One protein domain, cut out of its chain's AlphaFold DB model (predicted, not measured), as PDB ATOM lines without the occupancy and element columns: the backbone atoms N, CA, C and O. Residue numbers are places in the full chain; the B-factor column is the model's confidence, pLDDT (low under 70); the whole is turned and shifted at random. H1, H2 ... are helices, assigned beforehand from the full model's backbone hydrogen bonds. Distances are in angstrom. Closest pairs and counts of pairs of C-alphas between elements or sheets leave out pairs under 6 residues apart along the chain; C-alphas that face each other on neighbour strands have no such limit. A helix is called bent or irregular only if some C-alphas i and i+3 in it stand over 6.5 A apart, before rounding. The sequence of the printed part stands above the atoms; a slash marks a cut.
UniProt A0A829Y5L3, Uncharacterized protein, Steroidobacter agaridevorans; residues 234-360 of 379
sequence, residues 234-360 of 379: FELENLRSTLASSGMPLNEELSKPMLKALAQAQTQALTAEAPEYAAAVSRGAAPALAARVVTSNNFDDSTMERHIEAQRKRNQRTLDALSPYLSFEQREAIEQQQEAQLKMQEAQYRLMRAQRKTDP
ATOM      1  N   PHE A 234       3.196   2.501  18.990       94.81
ATOM      2  CA  PHE A 234       1.814   2.760  19.394       94.81
ATOM      3  C   PHE A 234       1.721   3.326  20.820       94.81
ATOM      4  O   PHE A 234       0.981   4.277  21.057       94.81
ATOM      5  N   GLU A 235       2.499   2.786  21.765       94.56
ATOM      6  CA  GLU A 235       2.580   3.313  23.137       94.56
ATOM      7  C   GLU A 235       3.086   4.766  23.158       94.56
ATOM      8  O   GLU A 235       2.486   5.617  23.816       94.56
ATOM      9  N   LEU A 236       4.120   5.075  22.370       96.25
ATOM     10  CA  LEU A 236       4.663   6.427  22.241       96.25
ATOM     11  C   LEU A 236       3.673   7.398  21.582       96.25
ATOM     12  O   LEU A 236       3.548   8.529  22.042       96.25
ATOM     13  N   GLU A 237       2.945   6.976  20.544       95.56
ATOM     14  CA  GLU A 237       1.940   7.828  19.896       95.56
ATOM     15  C   GLU A 237       0.752   8.114  20.824       95.56
ATOM     16  O   GLU A 237       0.295   9.253  20.904       95.56
ATOM     17  N   ASN A 238       0.296   7.127  21.604       94.38
ATOM     18  CA  ASN A 238      -0.739   7.343  22.621       94.38
ATOM     19  C   ASN A 238      -0.284   8.331  23.702       94.38
ATOM     20  O   ASN A 238      -1.058   9.190  24.134       94.38
ATOM     21  N   LEU A 239       0.977   8.228  24.128       95.81
ATOM     22  CA  LEU A 239       1.589   9.143  25.087       95.81
ATOM     23  C   LEU A 239       1.698  10.558  24.500       95.81
ATOM     24  O   LEU A 239       1.312  11.522  25.159       95.81
ATOM     25  N   ARG A 240       2.110  10.685  23.231       96.44
ATOM     26  CA  ARG A 240       2.133  11.957  22.496       96.44
ATOM     27  C   ARG A 240       0.744  12.584  22.403       96.44
ATOM     28  O   ARG A 240       0.596  13.759  22.728       96.44
ATOM     29  N   SER A 241      -0.265  11.805  22.015       95.56
ATOM     30  CA  SER A 241      -1.654  12.265  21.918       95.56
ATOM     31  C   SER A 241      -2.207  12.703  23.273       95.56
ATOM     32  O   SER A 241      -2.877  13.730  23.353       95.56
ATOM     33  N   THR A 242      -1.922  11.951  24.340       93.88
ATOM     34  CA  THR A 242      -2.356  12.311  25.698       93.88
ATOM     35  C   THR A 242      -1.722  13.633  26.117       93.88
ATOM     36  O   THR A 242      -2.427  14.566  26.493       93.88
ATOM     37  N   LEU A 243      -0.399  13.742  26.016       96.62
ATOM     38  CA  LEU A 243       0.319  14.938  26.436       96.62
ATOM     39  C   LEU A 243      -0.071  16.170  25.610       96.62
ATOM     40  O   LEU A 243      -0.252  17.248  26.172       96.62
ATOM     41  N   ALA A 244      -0.294  16.008  24.303       96.94
ATOM     42  CA  ALA A 244      -0.827  17.068  23.453       96.94
ATOM     43  C   ALA A 244      -2.228  17.522  23.903       96.94
ATOM     44  O   ALA A 244      -2.482  18.724  23.957       96.94
ATOM     45  N   SER A 245      -3.114  16.592  24.287       95.00
ATOM     46  CA  SER A 245      -4.453  16.930  24.799       95.00
ATOM     47  C   SER A 245      -4.423  17.692  26.130       95.00
ATOM     48  O   SER A 245      -5.308  18.502  26.390       95.00
ATOM     49  N   SER A 246      -3.368  17.497  26.924       95.50
ATOM     50  CA  SER A 246      -3.119  18.223  28.175       95.50
ATOM     51  C   SER A 246      -2.325  19.524  27.981       95.50
ATOM     52  O   SER A 246      -1.880  20.116  28.960       95.50
ATOM     53  N   GLY A 247      -2.106  19.968  26.737       96.81
ATOM     54  CA  GLY A 247      -1.366  21.198  26.433       96.81
ATOM     55  C   GLY A 247       0.156  21.092  26.593       96.81
ATOM     56  O   GLY A 247       0.835  22.113  26.611       96.81
ATOM     57  N   MET A 248       0.705  19.877  26.684       97.44
ATOM     58  CA  MET A 248       2.131  19.606  26.909       97.44
ATOM     59  C   MET A 248       2.743  18.740  25.790       97.44
ATOM     60  O   MET A 248       3.284  17.671  26.081       97.44
ATOM     61  N   PRO A 249       2.670  19.141  24.506       97.19
ATOM     62  CA  PRO A 249       3.122  18.303  23.395       97.19
ATOM     63  C   PRO A 249       4.592  17.881  23.551       97.19
ATOM     64  O   PRO A 249       5.438  18.650  24.008       97.19
ATOM     65  N   LEU A 250       4.902  16.644  23.159       96.44
ATOM     66  CA  LEU A 250       6.280  16.151  23.133       96.44
ATOM     67  C   LEU A 250       7.065  16.806  21.999       96.44
ATOM     68  O   LEU A 250       6.545  16.971  20.896       96.44
ATOM     69  N   ASN A 251       8.342  17.099  22.251       95.81
ATOM     70  CA  ASN A 251       9.258  17.518  21.198       95.81
ATOM     71  C   ASN A 251       9.504  16.345  20.228       95.81
ATOM     72  O   ASN A 251       9.909  15.257  20.645       95.81
ATOM     73  N   GLU A 252       9.283  16.567  18.931       94.19
ATOM     74  CA  GLU A 252       9.470  15.555  17.886       94.19
ATOM     75  C   GLU A 252      10.916  15.048  17.804       94.19
ATOM     76  O   GLU A 252      11.135  13.871  17.508       94.19
ATOM     77  N   GLU A 253      11.902  15.878  18.151       96.00
ATOM     78  CA  GLU A 253      13.319  15.493  18.187       96.00
ATOM     79  C   GLU A 253      13.602  14.394  19.226       96.00
ATOM     80  O   GLU A 253      14.513  13.582  19.052       96.00
ATOM     81  N   LEU A 254      12.783  14.318  20.283       95.94
ATOM     82  CA  LEU A 254      12.903  13.318  21.348       95.94
ATOM     83  C   LEU A 254      12.188  11.999  21.018       95.94
ATOM     84  O   LEU A 254      12.411  10.998  21.697       95.94
ATOM     85  N   SER A 255      11.386  11.947  19.951       94.12
ATOM     86  CA  SER A 255      10.614  10.748  19.590       94.12
ATOM     87  C   SER A 255      11.500   9.515  19.359       94.12
ATOM     88  O   SER A 255      11.232   8.442  19.899       94.12
ATOM     89  N   LYS A 256      12.603   9.670  18.614       94.25
ATOM     90  CA  LYS A 256      13.562   8.592  18.324       94.25
ATOM     91  C   LYS A 256      14.269   8.056  19.577       94.25
ATOM     92  O   LYS A 256      14.249   6.839  19.779       94.25
ATOM     93  N   PRO A 257      14.895   8.890  20.432       97.00
ATOM     94  CA  PRO A 257      15.534   8.378  21.642       97.00
ATOM     95  C   PRO A 257      14.526   7.806  22.655       97.00
ATOM     96  O   PRO A 257      14.833   6.785  23.274       97.00
ATOM     97  N   MET A 258      13.311   8.361  22.763       97.44
ATOM     98  CA  MET A 258      12.238   7.783  23.589       97.44
ATOM     99  C   MET A 258      11.802   6.404  23.084       97.44
ATOM    100  O   MET A 258      11.712   5.462  23.871       97.44
ATOM    101  N   LEU A 259      11.595   6.250  21.771       96.56
ATOM    102  CA  LEU A 259      11.266   4.965  21.152       96.56
ATOM    103  C   LEU A 259      12.332   3.907  21.464       96.56
ATOM    104  O   LEU A 259      12.003   2.790  21.863       96.56
ATOM    105  N   LYS A 260      13.612   4.269  21.328       96.88
ATOM    106  CA  LYS A 260      14.735   3.384  21.656       96.88
ATOM    107  C   LYS A 260      14.738   2.990  23.134       96.88
ATOM    108  O   LYS A 260      14.912   1.812  23.442       96.88
ATOM    109  N   ALA A 261      14.531   3.948  24.038       97.81
ATOM    110  CA  ALA A 261      14.500   3.693  25.476       97.81
ATOM    111  C   ALA A 261      13.362   2.735  25.859       97.81
ATOM    112  O   ALA A 261      13.581   1.775  26.600       97.81
ATOM    113  N   LEU A 262      12.173   2.929  25.287       97.25
ATOM    114  CA  LEU A 262      11.033   2.044  25.507       97.25
ATOM    115  C   LEU A 262      11.240   0.643  24.917       97.25
ATOM    116  O   LEU A 262      10.935  -0.347  25.578       97.25
ATOM    117  N   ALA A 263      11.794   0.529  23.706       96.69
ATOM    118  CA  ALA A 263      12.117  -0.768  23.105       96.69
ATOM    119  C   ALA A 263      13.136  -1.547  23.952       96.69
ATOM    120  O   ALA A 263      13.015  -2.761  24.149       96.69
ATOM    121  N   GLN A 264      14.116  -0.840  24.517       96.75
ATOM    122  CA  GLN A 264      15.096  -1.418  25.427       96.75
ATOM    123  C   GLN A 264      14.447  -1.862  26.747       96.75
ATOM    124  O   GLN A 264      14.693  -2.985  27.188       96.75
ATOM    125  N   ALA A 265      13.570  -1.043  27.334       96.38
ATOM    126  CA  ALA A 265      12.813  -1.395  28.536       96.38
ATOM    127  C   ALA A 265      11.896  -2.611  28.312       96.38
ATOM    128  O   ALA A 265      11.838  -3.508  29.153       96.38
ATOM    129  N   GLN A 266      11.238  -2.698  27.152       94.88
ATOM    130  CA  GLN A 266      10.423  -3.852  26.767       94.88
ATOM    131  C   GLN A 266      11.272  -5.124  26.625       94.88
ATOM    132  O   GLN A 266      10.896  -6.187  27.117       94.88
ATOM    133  N   THR A 267      12.443  -5.025  25.997       94.19
ATOM    134  CA  THR A 267      13.365  -6.161  25.848       94.19
ATOM    135  C   THR A 267      13.897  -6.638  27.205       94.19
ATOM    136  O   THR A 267      13.959  -7.842  27.472       94.19
ATOM    137  N   GLN A 268      14.237  -5.705  28.098       94.00
ATOM    138  CA  GLN A 268      14.636  -6.009  29.475       94.00
ATOM    139  C   GLN A 268      13.502  -6.678  30.257       94.00
ATOM    140  O   GLN A 268      13.750  -7.649  30.968       94.00
ATOM    141  N   ALA A 269      12.263  -6.210  30.087       91.31
ATOM    142  CA  ALA A 269      11.084  -6.813  30.696       91.31
ATOM    143  C   ALA A 269      10.908  -8.278  30.279       91.31
ATOM    144  O   ALA A 269      10.814  -9.152  31.138       91.31
ATOM    145  N   LEU A 270      10.959  -8.550  28.973       89.56
ATOM    146  CA  LEU A 270      10.864  -9.907  28.429       89.56
ATOM    147  C   LEU A 270      11.987 -10.815  28.951       89.56
ATOM    148  O   LEU A 270      11.745 -11.971  29.290       89.56
ATOM    149  N   THR A 271      13.207 -10.287  29.060       91.75
ATOM    150  CA  THR A 271      14.366 -11.040  29.564       91.75
ATOM    151  C   THR A 271      14.241 -11.346  31.060       91.75
ATOM    152  O   THR A 271      14.581 -12.445  31.494       91.75
ATOM    153  N   ALA A 272      13.720 -10.402  31.847       90.62
ATOM    154  CA  ALA A 272      13.495 -10.579  33.281       90.62
ATOM    155  C   ALA A 272      12.367 -11.582  33.585       90.62
ATOM    156  O   ALA A 272      12.431 -12.288  34.588       90.62
ATOM    157  N   GLU A 273      11.359 -11.670  32.715       86.31
ATOM    158  CA  GLU A 273      10.200 -12.566  32.862       86.31
ATOM    159  C   GLU A 273      10.441 -13.964  32.245       86.31
ATOM    160  O   GLU A 273       9.781 -14.941  32.608       86.31
ATOM    161  N   ALA A 274      11.444 -14.104  31.370       87.31
ATOM    162  CA  ALA A 274      11.841 -15.371  30.750       87.31
ATOM    163  C   ALA A 274      12.070 -16.552  31.726       87.31
ATOM    164  O   ALA A 274      11.576 -17.644  31.429       87.31
ATOM    165  N   PRO A 275      12.772 -16.415  32.875       88.31
ATOM    166  CA  PRO A 275      12.966 -17.533  33.801       88.31
ATOM    167  C   PRO A 275      11.661 -17.990  34.460       88.31
ATOM    168  O   PRO A 275      11.477 -19.188  34.673       88.31
ATOM    169  N   GLU A 276      10.735 -17.072  34.746       82.19
ATOM    170  CA  GLU A 276       9.421 -17.426  35.290       82.19
ATOM    171  C   GLU A 276       8.603 -18.202  34.253       82.19
ATOM    172  O   GLU A 276       8.023 -19.245  34.569       82.19
ATOM    173  N   TYR A 277       8.637 -17.754  32.995       76.69
ATOM    174  CA  TYR A 277       8.010 -18.467  31.887       76.69
ATOM    175  C   TYR A 277       8.621 -19.860  31.693       76.69
ATOM    176  O   TYR A 277       7.895 -20.852  31.638       76.69
ATOM    177  N   ALA A 278       9.952 -19.975  31.672       81.44
ATOM    178  CA  ALA A 278      10.645 -21.258  31.564       81.44
ATOM    179  C   ALA A 278      10.308 -22.199  32.736       81.44
ATOM    180  O   ALA A 278      10.061 -23.388  32.522       81.44
ATOM    181  N   ALA A 279      10.219 -21.672  33.962       81.94
ATOM    182  CA  ALA A 279       9.808 -22.423  35.147       81.94
ATOM    183  C   ALA A 279       8.323 -22.828  35.121       81.94
ATOM    184  O   ALA A 279       7.929 -23.830  35.719       81.94
ATOM    185  N   ALA A 280       7.459 -22.053  34.468       75.69
ATOM    186  CA  ALA A 280       6.069 -22.438  34.245       75.69
ATOM    187  C   ALA A 280       5.961 -23.540  33.179       75.69
ATOM    188  O   ALA A 280       5.212 -24.503  33.355       75.69
ATOM    189  N   VAL A 281       6.756 -23.443  32.109       74.94
ATOM    190  CA  VAL A 281       6.829 -24.457  31.052       74.94
ATOM    191  C   VAL A 281       7.327 -25.794  31.600       74.94
ATOM    192  O   VAL A 281       6.692 -26.820  31.359       74.94
ATOM    193  N   SER A 282       8.403 -25.790  32.393       77.56
ATOM    194  CA  SER A 282       8.973 -27.008  32.983       77.56
ATOM    195  C   SER A 282       8.044 -27.697  33.988       77.56
ATOM    196  O   SER A 282       8.099 -28.913  34.138       77.56
ATOM    197  N   ARG A 283       7.124 -26.952  34.618       79.56
ATOM    198  CA  ARG A 283       6.061 -27.492  35.485       79.56
ATOM    199  C   ARG A 283       4.868 -28.082  34.717       79.56
ATOM    200  O   ARG A 283       3.853 -28.402  35.328       79.56
ATOM    201  N   GLY A 284       4.955 -28.208  33.391       63.81
ATOM    202  CA  GLY A 284       3.874 -28.739  32.554       63.81
ATOM    203  C   GLY A 284       2.713 -27.761  32.338       63.81
ATOM    204  O   GLY A 284       1.688 -28.142  31.780       63.81
ATOM    205  N   ALA A 285       2.862 -26.491  32.729       59.25
ATOM    206  CA  ALA A 285       1.825 -25.471  32.568       59.25
ATOM    207  C   ALA A 285       1.863 -24.766  31.195       59.25
ATOM    208  O   ALA A 285       1.041 -23.888  30.948       59.25
ATOM    209  N   ALA A 286       2.777 -25.135  30.286       49.81
ATOM    210  CA  ALA A 286       2.939 -24.487  28.976       49.81
ATOM    211  C   ALA A 286       1.687 -24.524  28.075       49.81
ATOM    212  O   ALA A 286       1.260 -23.456  27.628       49.81
ATOM    213  N   PRO A 287       1.041 -25.686  27.830       46.91
ATOM    214  CA  PRO A 287      -0.186 -25.700  27.037       46.91
ATOM    215  C   PRO A 287      -1.349 -25.034  27.785       46.91
ATOM    216  O   PRO A 287      -2.220 -24.443  27.154       46.91
ATOM    217  N   ALA A 288      -1.330 -25.042  29.123       48.06
ATOM    218  CA  ALA A 288      -2.335 -24.378  29.948       48.06
ATOM    219  C   ALA A 288      -2.194 -22.848  29.966       48.06
ATOM    220  O   ALA A 288      -3.204 -22.178  30.120       48.06
ATOM    221  N   LEU A 289      -0.992 -22.283  29.792       47.47
ATOM    222  CA  LEU A 289      -0.755 -20.835  29.709       47.47
ATOM    223  C   LEU A 289      -1.143 -20.268  28.340       47.47
ATOM    224  O   LEU A 289      -1.864 -19.274  28.286       47.47
ATOM    225  N   ALA A 290      -0.748 -20.931  27.248       45.31
ATOM    226  CA  ALA A 290      -1.146 -20.533  25.896       45.31
ATOM    227  C   ALA A 290      -2.662 -20.704  25.667       45.31
ATOM    228  O   ALA A 290      -3.296 -19.840  25.065       45.31
ATOM    229  N   ALA A 291      -3.267 -21.767  26.215       42.53
ATOM    230  CA  ALA A 291      -4.720 -21.937  26.208       42.53
ATOM    231  C   ALA A 291      -5.437 -21.009  27.212       42.53
ATOM    232  O   ALA A 291      -6.529 -20.539  26.915       42.53
ATOM    233  N   ARG A 292      -4.848 -20.665  28.373       44.72
ATOM    234  CA  ARG A 292      -5.470 -19.737  29.348       44.72
ATOM    235  C   ARG A 292      -5.728 -18.354  28.776       44.72
ATOM    236  O   ARG A 292      -6.763 -17.775  29.077       44.72
ATOM    237  N   VAL A 293      -4.810 -17.840  27.960       46.66
ATOM    238  CA  VAL A 293      -4.958 -16.512  27.345       46.66
ATOM    239  C   VAL A 293      -6.139 -16.472  26.366       46.66
ATOM    240  O   VAL A 293      -6.726 -15.413  26.176       46.66
ATOM    241  N   VAL A 294      -6.526 -17.612  25.778       44.78
ATOM    242  CA  VAL A 294      -7.515 -17.656  24.686       44.78
ATOM    243  C   VAL A 294      -8.837 -18.332  25.079       44.78
ATOM    244  O   VAL A 294      -9.870 -17.996  24.508       44.78
ATOM    245  N   THR A 295      -8.860 -19.269  26.037       40.28
ATOM    246  CA  THR A 295     -10.027 -20.156  26.236       40.28
ATOM    247  C   THR A 295     -10.471 -20.386  27.682       40.28
ATOM    248  O   THR A 295     -11.394 -21.173  27.895       40.28
ATOM    249  N   SER A 296      -9.865 -19.773  28.707       44.53
ATOM    250  CA  SER A 296     -10.273 -20.089  30.085       44.53
ATOM    251  C   SER A 296     -11.401 -19.192  30.597       44.53
ATOM    252  O   SER A 296     -11.156 -18.123  31.147       44.53
ATOM    253  N   ASN A 297     -12.629 -19.710  30.552       51.84
ATOM    254  CA  ASN A 297     -13.764 -19.210  31.343       51.84
ATOM    255  C   ASN A 297     -13.522 -19.301  32.870       51.84
ATOM    256  O   ASN A 297     -14.280 -18.733  33.652       51.84
ATOM    257  N   ASN A 298     -12.435 -19.947  33.309       56.16
ATOM    258  CA  ASN A 298     -12.001 -20.007  34.705       56.16
ATOM    259  C   ASN A 298     -11.039 -18.854  35.033       56.16
ATOM    260  O   ASN A 298      -9.842 -19.057  35.261       56.16
ATOM    261  N   PHE A 299     -11.579 -17.634  35.039       63.38
ATOM    262  CA  PHE A 299     -10.907 -16.459  35.592       63.38
ATOM    263  C   PHE A 299     -10.878 -16.560  37.119       63.38
ATOM    264  O   PHE A 299     -11.813 -16.124  37.792       63.38
ATOM    265  N   ASP A 300      -9.820 -17.161  37.648       74.69
ATOM    266  CA  ASP A 300      -9.507 -17.134  39.075       74.69
ATOM    267  C   ASP A 300      -9.131 -15.699  39.496       74.69
ATOM    268  O   ASP A 300      -8.344 -15.038  38.810       74.69
ATOM    269  N   ASP A 301      -9.669 -15.226  40.623       79.00
ATOM    270  CA  ASP A 301      -9.418 -13.895  41.196       79.00
ATOM    271  C   ASP A 301      -7.911 -13.598  41.321       79.00
ATOM    272  O   ASP A 301      -7.466 -12.480  41.046       79.00
ATOM    273  N   SER A 302      -7.106 -14.624  41.624       83.69
ATOM    274  CA  SER A 302      -5.647 -14.503  41.750       83.69
ATOM    275  C   SER A 302      -4.941 -14.132  40.438       83.69
ATOM    276  O   SER A 302      -3.834 -13.591  40.450       83.69
ATOM    277  N   THR A 303      -5.532 -14.463  39.286       83.56
ATOM    278  CA  THR A 303      -4.948 -14.161  37.969       83.56
ATOM    279  C   THR A 303      -5.182 -12.710  37.573       83.56
ATOM    280  O   THR A 303      -4.308 -12.102  36.958       83.56
ATOM    281  N   MET A 304      -6.315 -12.134  37.988       84.94
ATOM    282  CA  MET A 304      -6.643 -10.731  37.736       84.94
ATOM    283  C   MET A 304      -5.768  -9.795  38.573       84.94
ATOM    284  O   MET A 304      -5.199  -8.852  38.034       84.94
ATOM    285  N   GLU A 305      -5.585 -10.081  39.864       89.50
ATOM    286  CA  GLU A 305      -4.719  -9.264  40.733       89.50
ATOM    287  C   GLU A 305      -3.267  -9.252  40.233       89.50
ATOM    288  O   GLU A 305      -2.652  -8.188  40.127       89.50
ATOM    289  N   ARG A 306      -2.755 -10.413  39.799       88.44
ATOM    290  CA  ARG A 306      -1.442 -10.513  39.143       88.44
ATOM    291  C   ARG A 306      -1.363  -9.711  37.843       88.44
ATOM    292  O   ARG A 306      -0.316  -9.135  37.566       88.44
ATOM    293  N   HIS A 307      -2.442  -9.649  37.061       88.38
ATOM    294  CA  HIS A 307      -2.488  -8.841  35.841       88.38
ATOM    295  C   HIS A 307      -2.374  -7.339  36.143       88.38
ATOM    296  O   HIS A 307      -1.561  -6.659  35.521       88.38
ATOM    297  N   ILE A 308      -3.111  -6.841  37.141       93.19
ATOM    298  CA  ILE A 308      -3.050  -5.433  37.573       93.19
ATOM    299  C   ILE A 308      -1.655  -5.090  38.099       93.19
ATOM    300  O   ILE A 308      -1.094  -4.048  37.759       93.19
ATOM    301  N   GLU A 309      -1.055  -5.970  38.904       93.25
ATOM    302  CA  GLU A 309       0.302  -5.760  39.413       93.25
ATOM    303  C   GLU A 309       1.344  -5.770  38.283       93.25
ATOM    304  O   GLU A 309       2.228  -4.910  38.250       93.25
ATOM    305  N   ALA A 310       1.226  -6.695  37.326       90.75
ATOM    306  CA  ALA A 310       2.087  -6.737  36.146       90.75
ATOM    307  C   ALA A 310       1.941  -5.465  35.297       90.75
ATOM    308  O   ALA A 310       2.947  -4.914  34.842       90.75
ATOM    309  N   GLN A 311       0.718  -4.948  35.140       93.38
ATOM    310  CA  GLN A 311       0.471  -3.685  34.450       93.38
ATOM    311  C   GLN A 311       1.083  -2.501  35.204       93.38
ATOM    312  O   GLN A 311       1.755  -1.683  34.585       93.38
ATOM    313  N   ARG A 312       0.949  -2.437  36.533       96.00
ATOM    314  CA  ARG A 312       1.599  -1.407  37.362       96.00
ATOM    315  C   ARG A 312       3.122  -1.435  37.206       96.00
ATOM    316  O   ARG A 312       3.733  -0.396  36.979       96.00
ATOM    317  N   LYS A 313       3.739  -2.622  37.252       95.44
ATOM    318  CA  LYS A 313       5.187  -2.792  37.020       95.44
ATOM    319  C   LYS A 313       5.595  -2.394  35.603       95.44
ATOM    320  O   LYS A 313       6.669  -1.831  35.414       95.44
ATOM    321  N   ARG A 314       4.776  -2.694  34.591       93.81
ATOM    322  CA  ARG A 314       5.011  -2.241  33.212       93.81
ATOM    323  C   ARG A 314       4.963  -0.713  33.124       93.81
ATOM    324  O   ARG A 314       5.919  -0.134  32.631       93.81
ATOM    325  N   ASN A 315       3.915  -0.092  33.657       95.75
ATOM    326  CA  ASN A 315       3.733   1.359  33.694       95.75
ATOM    327  C   ASN A 315       4.928   2.068  34.352       95.75
ATOM    328  O   ASN A 315       5.486   2.993  33.766       95.75
ATOM    329  N   GLN A 316       5.389   1.563  35.503       96.81
ATOM    330  CA  GLN A 316       6.573   2.092  36.184       96.81
ATOM    331  C   GLN A 316       7.835   1.986  35.319       96.81
ATOM    332  O   GLN A 316       8.549   2.968  35.159       96.81
ATOM    333  N   ARG A 317       8.091   0.821  34.705       96.31
ATOM    334  CA  ARG A 317       9.248   0.623  33.811       96.31
ATOM    335  C   ARG A 317       9.213   1.568  32.607       96.31
ATOM    336  O   ARG A 317      10.252   2.109  32.238       96.31
ATOM    337  N   THR A 318       8.037   1.775  32.011       95.94
ATOM    338  CA  THR A 318       7.825   2.748  30.929       95.94
ATOM    339  C   THR A 318       8.170   4.163  31.406       95.94
ATOM    340  O   THR A 318       8.948   4.849  30.746       95.94
ATOM    341  N   LEU A 319       7.645   4.595  32.560       97.06
ATOM    342  CA  LEU A 319       7.936   5.915  33.132       97.06
ATOM    343  C   LEU A 319       9.423   6.099  33.442       97.06
ATOM    344  O   LEU A 319       9.996   7.126  33.084       97.06
ATOM    345  N   ASP A 320      10.062   5.104  34.052       98.00
ATOM    346  CA  ASP A 320      11.486   5.151  34.388       98.00
ATOM    347  C   ASP A 320      12.355   5.258  33.125       98.00
ATOM    348  O   ASP A 320      13.294   6.054  33.084       98.00
ATOM    349  N   ALA A 321      12.009   4.514  32.067       97.94
ATOM    350  CA  ALA A 321      12.708   4.558  30.783       97.94
ATOM    351  C   ALA A 321      12.546   5.902  30.056       97.94
ATOM    352  O   ALA A 321      13.460   6.339  29.353       97.94
ATOM    353  N   LEU A 322      11.395   6.560  30.221       97.88
ATOM    354  CA  LEU A 322      11.099   7.851  29.601       97.88
ATOM    355  C   LEU A 322      11.530   9.055  30.442       97.88
ATOM    356  O   LEU A 322      11.685  10.139  29.886       97.88
ATOM    357  N   SER A 323      11.755   8.879  31.746       98.12
ATOM    358  CA  SER A 323      12.090   9.942  32.704       98.12
ATOM    359  C   SER A 323      13.183  10.916  32.221       98.12
ATOM    360  O   SER A 323      13.000  12.117  32.397       98.12
ATOM    361  N   PRO A 324      14.274  10.485  31.545       98.31
ATOM    362  CA  PRO A 324      15.292  11.411  31.035       98.31
ATOM    363  C   PRO A 324      14.824  12.354  29.913       98.31
ATOM    364  O   PRO A 324      15.520  13.320  29.610       98.31
ATOM    365  N   TYR A 325      13.692  12.061  29.266       98.00
ATOM    366  CA  TYR A 325      13.165  12.791  28.106       98.00
ATOM    367  C   TYR A 325      11.896  13.591  28.413       98.00
ATOM    368  O   TYR A 325      11.423  14.331  27.555       98.00
ATOM    369  N   LEU A 326      11.325  13.419  29.606       97.69
ATOM    370  CA  LEU A 326      10.083  14.060  30.020       97.69
ATOM    371  C   LEU A 326      10.378  15.217  30.973       97.69
ATOM    372  O   LEU A 326      11.251  15.118  31.837       97.69
ATOM    373  N   SER A 327       9.612  16.302  30.859       97.88
ATOM    374  CA  SER A 327       9.566  17.300  31.927       97.88
ATOM    375  C   SER A 327       8.905  16.713  33.182       97.88
ATOM    376  O   SER A 327       8.202  15.699  33.123       97.88
ATOM    377  N   PHE A 328       9.105  17.365  34.329       97.81
ATOM    378  CA  PHE A 328       8.436  16.981  35.574       97.81
ATOM    379  C   PHE A 328       6.906  16.956  35.410       97.81
ATOM    380  O   PHE A 328       6.270  15.961  35.749       97.81
ATOM    381  N   GLU A 329       6.341  18.002  34.802       97.75
ATOM    382  CA  GLU A 329       4.899  18.137  34.561       97.75
ATOM    383  C   GLU A 329       4.364  17.048  33.616       97.75
ATOM    384  O   GLU A 329       3.328  16.441  33.882       97.75
ATOM    385  N   GLN A 330       5.096  16.736  32.539       97.62
ATOM    386  CA  GLN A 330       4.716  15.665  31.612       97.62
ATOM    387  C   GLN A 330       4.707  14.305  32.308       97.62
ATOM    388  O   GLN A 330       3.775  13.521  32.126       97.62
ATOM    389  N   ARG A 331       5.735  14.022  33.116       97.69
ATOM    390  CA  ARG A 331       5.831  12.776  33.878       97.69
ATOM    391  C   ARG A 331       4.672  12.634  34.862       97.69
ATOM    392  O   ARG A 331       4.045  11.579  34.884       97.69
ATOM    393  N   GLU A 332       4.382  13.680  35.633       97.00
ATOM    394  CA  GLU A 332       3.268  13.685  36.585       97.00
ATOM    395  C   GLU A 332       1.928  13.441  35.875       97.00
ATOM    396  O   GLU A 332       1.136  12.605  36.311       97.00
ATOM    397  N   ALA A 333       1.696  14.091  34.733       96.38
ATOM    398  CA  ALA A 333       0.475  13.899  33.955       96.38
ATOM    399  C   ALA A 333       0.309  12.454  33.449       96.38
ATOM    400  O   ALA A 333      -0.792  11.899  33.505       96.38
ATOM    401  N   ILE A 334       1.394  11.822  32.986       96.50
ATOM    402  CA  ILE A 334       1.370  10.412  32.562       96.50
ATOM    403  C   ILE A 334       1.092   9.497  33.759       96.50
ATOM    404  O   ILE A 334       0.281   8.576  33.649       96.50
ATOM    405  N   GLU A 335       1.733   9.739  34.903       96.81
ATOM    406  CA  GLU A 335       1.546   8.945  36.121       96.81
ATOM    407  C   GLU A 335       0.094   9.005  36.617       96.81
ATOM    408  O   GLU A 335      -0.525   7.963  36.843       96.81
ATOM    409  N   GLN A 336      -0.496  10.203  36.675       96.62
ATOM    410  CA  GLN A 336      -1.903  10.391  37.042       96.62
ATOM    411  C   GLN A 336      -2.851   9.656  36.081       96.62
ATOM    412  O   GLN A 336      -3.800   8.998  36.520       96.62
ATOM    413  N   GLN A 337      -2.595   9.717  34.769       95.69
ATOM    414  CA  GLN A 337      -3.397   8.997  33.777       95.69
ATOM    415  C   GLN A 337      -3.294   7.478  33.966       95.69
ATOM    416  O   GLN A 337      -4.312   6.779  33.961       95.69
ATOM    417  N   GLN A 338      -2.080   6.954  34.139       95.69
ATOM    418  CA  GLN A 338      -1.840   5.531  34.367       95.69
ATOM    419  C   GLN A 338      -2.513   5.048  35.658       95.69
ATOM    420  O   GLN A 338      -3.129   3.979  35.670       95.69
ATOM    421  N   GLU A 339      -2.453   5.835  36.733       97.38
ATOM    422  CA  GLU A 339      -3.123   5.526  37.995       97.38
ATOM    423  C   GLU A 339      -4.652   5.526  37.837       97.38
ATOM    424  O   GLU A 339      -5.325   4.607  38.311       97.38
ATOM    425  N   ALA A 340      -5.213   6.504  37.122       96.50
ATOM    426  CA  ALA A 340      -6.643   6.558  36.829       96.50
ATOM    427  C   ALA A 340      -7.114   5.331  36.022       96.50
ATOM    428  O   ALA A 340      -8.150   4.741  36.344       96.50
ATOM    429  N   GLN A 341      -6.337   4.896  35.024       95.12
ATOM    430  CA  GLN A 341      -6.617   3.677  34.254       95.12
ATOM    431  C   GLN A 341      -6.560   2.414  35.124       95.12
ATOM    432  O   GLN A 341      -7.421   1.543  34.994       95.12
ATOM    433  N   LEU A 342      -5.575   2.303  36.021       96.69
ATOM    434  CA  LEU A 342      -5.475   1.176  36.955       96.69
ATOM    435  C   LEU A 342      -6.663   1.152  37.927       96.69
ATOM    436  O   LEU A 342      -7.288   0.107  38.089       96.69
ATOM    437  N   LYS A 343      -7.046   2.303  38.498       96.94
ATOM    438  CA  LYS A 343      -8.227   2.429  39.372       96.94
ATOM    439  C   LYS A 343      -9.520   2.033  38.658       96.94
ATOM    440  O   LYS A 343     -10.359   1.349  39.244       96.94
ATOM    441  N   MET A 344      -9.686   2.437  37.397       96.50
ATOM    442  CA  MET A 344     -10.850   2.061  36.590       96.50
ATOM    443  C   MET A 344     -10.915   0.544  36.381       96.50
ATOM    444  O   MET A 344     -11.970  -0.055  36.586       96.50
ATOM    445  N   GLN A 345      -9.796  -0.086  36.021       94.19
ATOM    446  CA  GLN A 345      -9.729  -1.537  35.856       94.19
ATOM    447  C   GLN A 345      -9.998  -2.268  37.175       94.19
ATOM    448  O   GLN A 345     -10.836  -3.163  37.219       94.19
ATOM    449  N   GLU A 346      -9.373  -1.844  38.275       95.00
ATOM    450  CA  GLU A 346      -9.634  -2.374  39.619       95.00
ATOM    451  C   GLU A 346     -11.123  -2.279  39.996       95.00
ATOM    452  O   GLU A 346     -11.689  -3.227  40.547       95.00
ATOM    453  N   ALA A 347     -11.786  -1.167  39.663       95.88
ATOM    454  CA  ALA A 347     -13.219  -0.997  39.882       95.88
ATOM    455  C   ALA A 347     -14.065  -1.942  39.009       95.88
ATOM    456  O   ALA A 347     -14.995  -2.566  39.527       95.88
ATOM    457  N   GLN A 348     -13.729  -2.107  37.722       92.62
ATOM    458  CA  GLN A 348     -14.382  -3.074  36.829       92.62
ATOM    459  C   GLN A 348     -14.228  -4.508  37.353       92.62
ATOM    460  O   GLN A 348     -15.206  -5.258  37.411       92.62
ATOM    461  N   TYR A 349     -13.035  -4.878  37.822       90.62
ATOM    462  CA  TYR A 349     -12.788  -6.181  38.438       90.62
ATOM    463  C   TYR A 349     -13.587  -6.366  39.727       90.62
ATOM    464  O   TYR A 349     -14.206  -7.414  39.922       90.62
ATOM    465  N   ARG A 350     -13.646  -5.344  40.588       92.38
ATOM    466  CA  ARG A 350     -14.464  -5.377  41.805       92.38
ATOM    467  C   ARG A 350     -15.944  -5.582  41.480       92.38
ATOM    468  O   ARG A 350     -16.595  -6.372  42.163       92.38
ATOM    469  N   LEU A 351     -16.461  -4.921  40.443       91.56
ATOM    470  CA  LEU A 351     -17.843  -5.084  39.990       91.56
ATOM    471  C   LEU A 351     -18.102  -6.504  39.472       91.56
ATOM    472  O   LEU A 351     -19.054  -7.141  39.915       91.56
ATOM    473  N   MET A 352     -17.232  -7.035  38.606       87.94
ATOM    474  CA  MET A 352     -17.349  -8.416  38.117       87.94
ATOM    475  C   MET A 352     -17.304  -9.431  39.266       87.94
ATOM    476  O   MET A 352     -18.092 -10.376  39.292       87.94
ATOM    477  N   ARG A 353     -16.424  -9.219  40.252       88.50
ATOM    478  CA  ARG A 353     -16.335 -10.059  41.456       88.50
ATOM    479  C   ARG A 353     -17.615  -9.979  42.290       88.50
ATOM    480  O   ARG A 353     -18.087 -11.005  42.772       88.50
ATOM    481  N   ALA A 354     -18.192  -8.788  42.456       90.38
ATOM    482  CA  ALA A 354     -19.455  -8.608  43.169       90.38
ATOM    483  C   ALA A 354     -20.621  -9.312  42.454       90.38
ATOM    484  O   ALA A 354     -21.371 -10.037  43.103       90.38
ATOM    485  N   GLN A 355     -20.719  -9.185  41.128       86.56
ATOM    486  CA  GLN A 355     -21.754  -9.838  40.318       86.56
ATOM    487  C   GLN A 355     -21.677 -11.371  40.383       86.56
ATOM    488  O   GLN A 355     -22.696 -12.040  40.552       86.56
ATOM    489  N   ARG A 356     -20.467 -11.945  40.323       85.12
ATOM    490  CA  ARG A 356     -20.268 -13.399  40.487       85.12
ATOM    491  C   ARG A 356     -20.657 -13.896  41.876       85.12
ATOM    492  O   ARG A 356     -21.126 -15.019  42.014       85.12
ATOM    493  N   LYS A 357     -20.464 -13.073  42.912       86.81
ATOM    494  CA  LYS A 357     -20.895 -13.411  44.277       86.81
ATOM    495  C   LYS A 357     -22.416 -13.405  44.418       86.81
ATOM    496  O   LYS A 357     -22.931 -14.187  45.209       86.81
ATOM    497  N   THR A 358     -23.119 -12.534  43.693       88.50
ATOM    498  CA  THR A 358     -24.586 -12.453  43.752       88.50
ATOM    499  C   THR A 358     -25.286 -13.555  42.964       88.50
ATOM    500  O   THR A 358     -26.370 -13.963  43.364       88.50
ATOM    501  N   ASP A 359     -24.676 -14.061  41.890       81.94
ATOM    502  CA  ASP A 359     -25.216 -15.182  41.118       81.94
ATOM    503  C   ASP A 359     -24.112 -16.199  40.772       81.94
ATOM    504  O   ASP A 359     -23.484 -16.106  39.713       81.94
ATOM    505  N   PRO A 360     -23.854 -17.178  41.659       76.75
ATOM    506  CA  PRO A 360     -22.841 -18.204  41.428       76.75
ATOM    507  C   PRO A 360     -23.216 -19.191  40.307       76.75
ATOM    508  O   PRO A 360     -22.351 -19.947  39.871       76.75
TER     509      PRO A 360
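What this domain is: This is residues 234 to 360 of the 379 residues of an uncharacterized protein of Steroidobacter agaridevorans (UniProt A0A829Y5L3). Three long helices, H2a, H3 and H4, make a flat, open slab with H3 in the middle: H3 and H4 lie side by side as a helical hairpin, while H2a and H3 meet near residues 254 to 265 and 317 to 325 and spread apart beyond them like a V. The short H1 bridges H2a and H4 near the end where the V is closed, and H2b, the second arm of the sharply bent H2, turns across the open end without touching a helix; residues 354 to 360 at the far end of H4 stick out. The printed part has 127 residues with four named helices, H1, H2, H3 and H4 in that order along the chain, and no named strand, and its class is all helix. The whole is loose, with a radius of gyration of the C-alphas of 18.0 A, and spans 51 by 38 by 19 A.

How they stand to each other: H1, residues 234 to 245, only just touches H2a, residues 252 to 283, with 3 pairs of C-alphas within 8 A; on the side of H1 residue 236 alone takes part, and the closest C-alphas, of Leu 236 and Leu 259, are 6.9 A apart. These two run opposite ways at a steep tilt of 47 degrees. H1 also touches H4, residues 328 to 358, with residues 239 to 243 alone; the closest C-alphas are those of Leu 243 and Gln 330, at 6.8 A, and the lines stand about perpendicular, only just, at 71 degrees. H2a is one arm of H2, residues 252 to 295, which by its hydrogen bonds was assigned as one helix but is bent, with C-alphas 283 and 286 7.8 A apart. The other arm, H2b, residues 286 to 295, stands to H2a at a steep tilt of 60 degrees. H2a and H2b are close but not clearly touching, their closest C-alphas being those of Ala 280 and Ala 286, 6.5 A apart. H2a touches H3, residues 301 to 325, and the closest C-alphas are those of Ala 261 and Ala 321, 5.7 A apart. H2a and H3 run opposite ways at a shallow tilt of 33 degrees, only just short of steep. H3 and H4 are a helical hairpin: they touch, with the C-alphas of Ser 323 and Arg 331 closest at 7.0 A, and run opposite ways at a shallow tilt of 6 degrees. Among the pairs that are apart are H1 and H3, H2a and H4, and H2b and H3. In H1 and H4 every O i to N i+4 pair is within hydrogen-bond range, against 24 of 28 in H2a, 5 of 6 in H2b and 19 of 21 in H3.

Where its parts are: H1 begins at C-alpha 234, (1.814, 2.760, 19.394), and is 16.4 A long from first to last C-alpha. H2a, from C-alpha 252 at (9.470, 15.555, 17.886), is 46.6 A long; it has a kink of 34 degrees near residue 275 and is irregular, with C-alphas 272 and 275 7.0 A apart. H2b is 13.9 A long. H3 is 37.3 A long and irregular, with C-alphas 321 and 324 7.3 A apart. H4 is 45.0 A long and ends at C-alpha 358, (-24.586, -12.453, 43.752).

The domain as a whole: The two C-alphas farthest apart, those of Glu 253 and Pro 360, are 54.6 A from each other. The printed part has no cut. The links H2 to H3 and H3 to H4 are tight, the link H1 to H2 is short, and no link is long. Residues 270 to 276 and 290 to 295, which belong to H2, and residues 354 to 360, of which 354 to 358 belong to H4, stand free. The mean pLDDT of the printed part is 87.2, and residues 284 to 299 are under 70; the mean for H2b is 46.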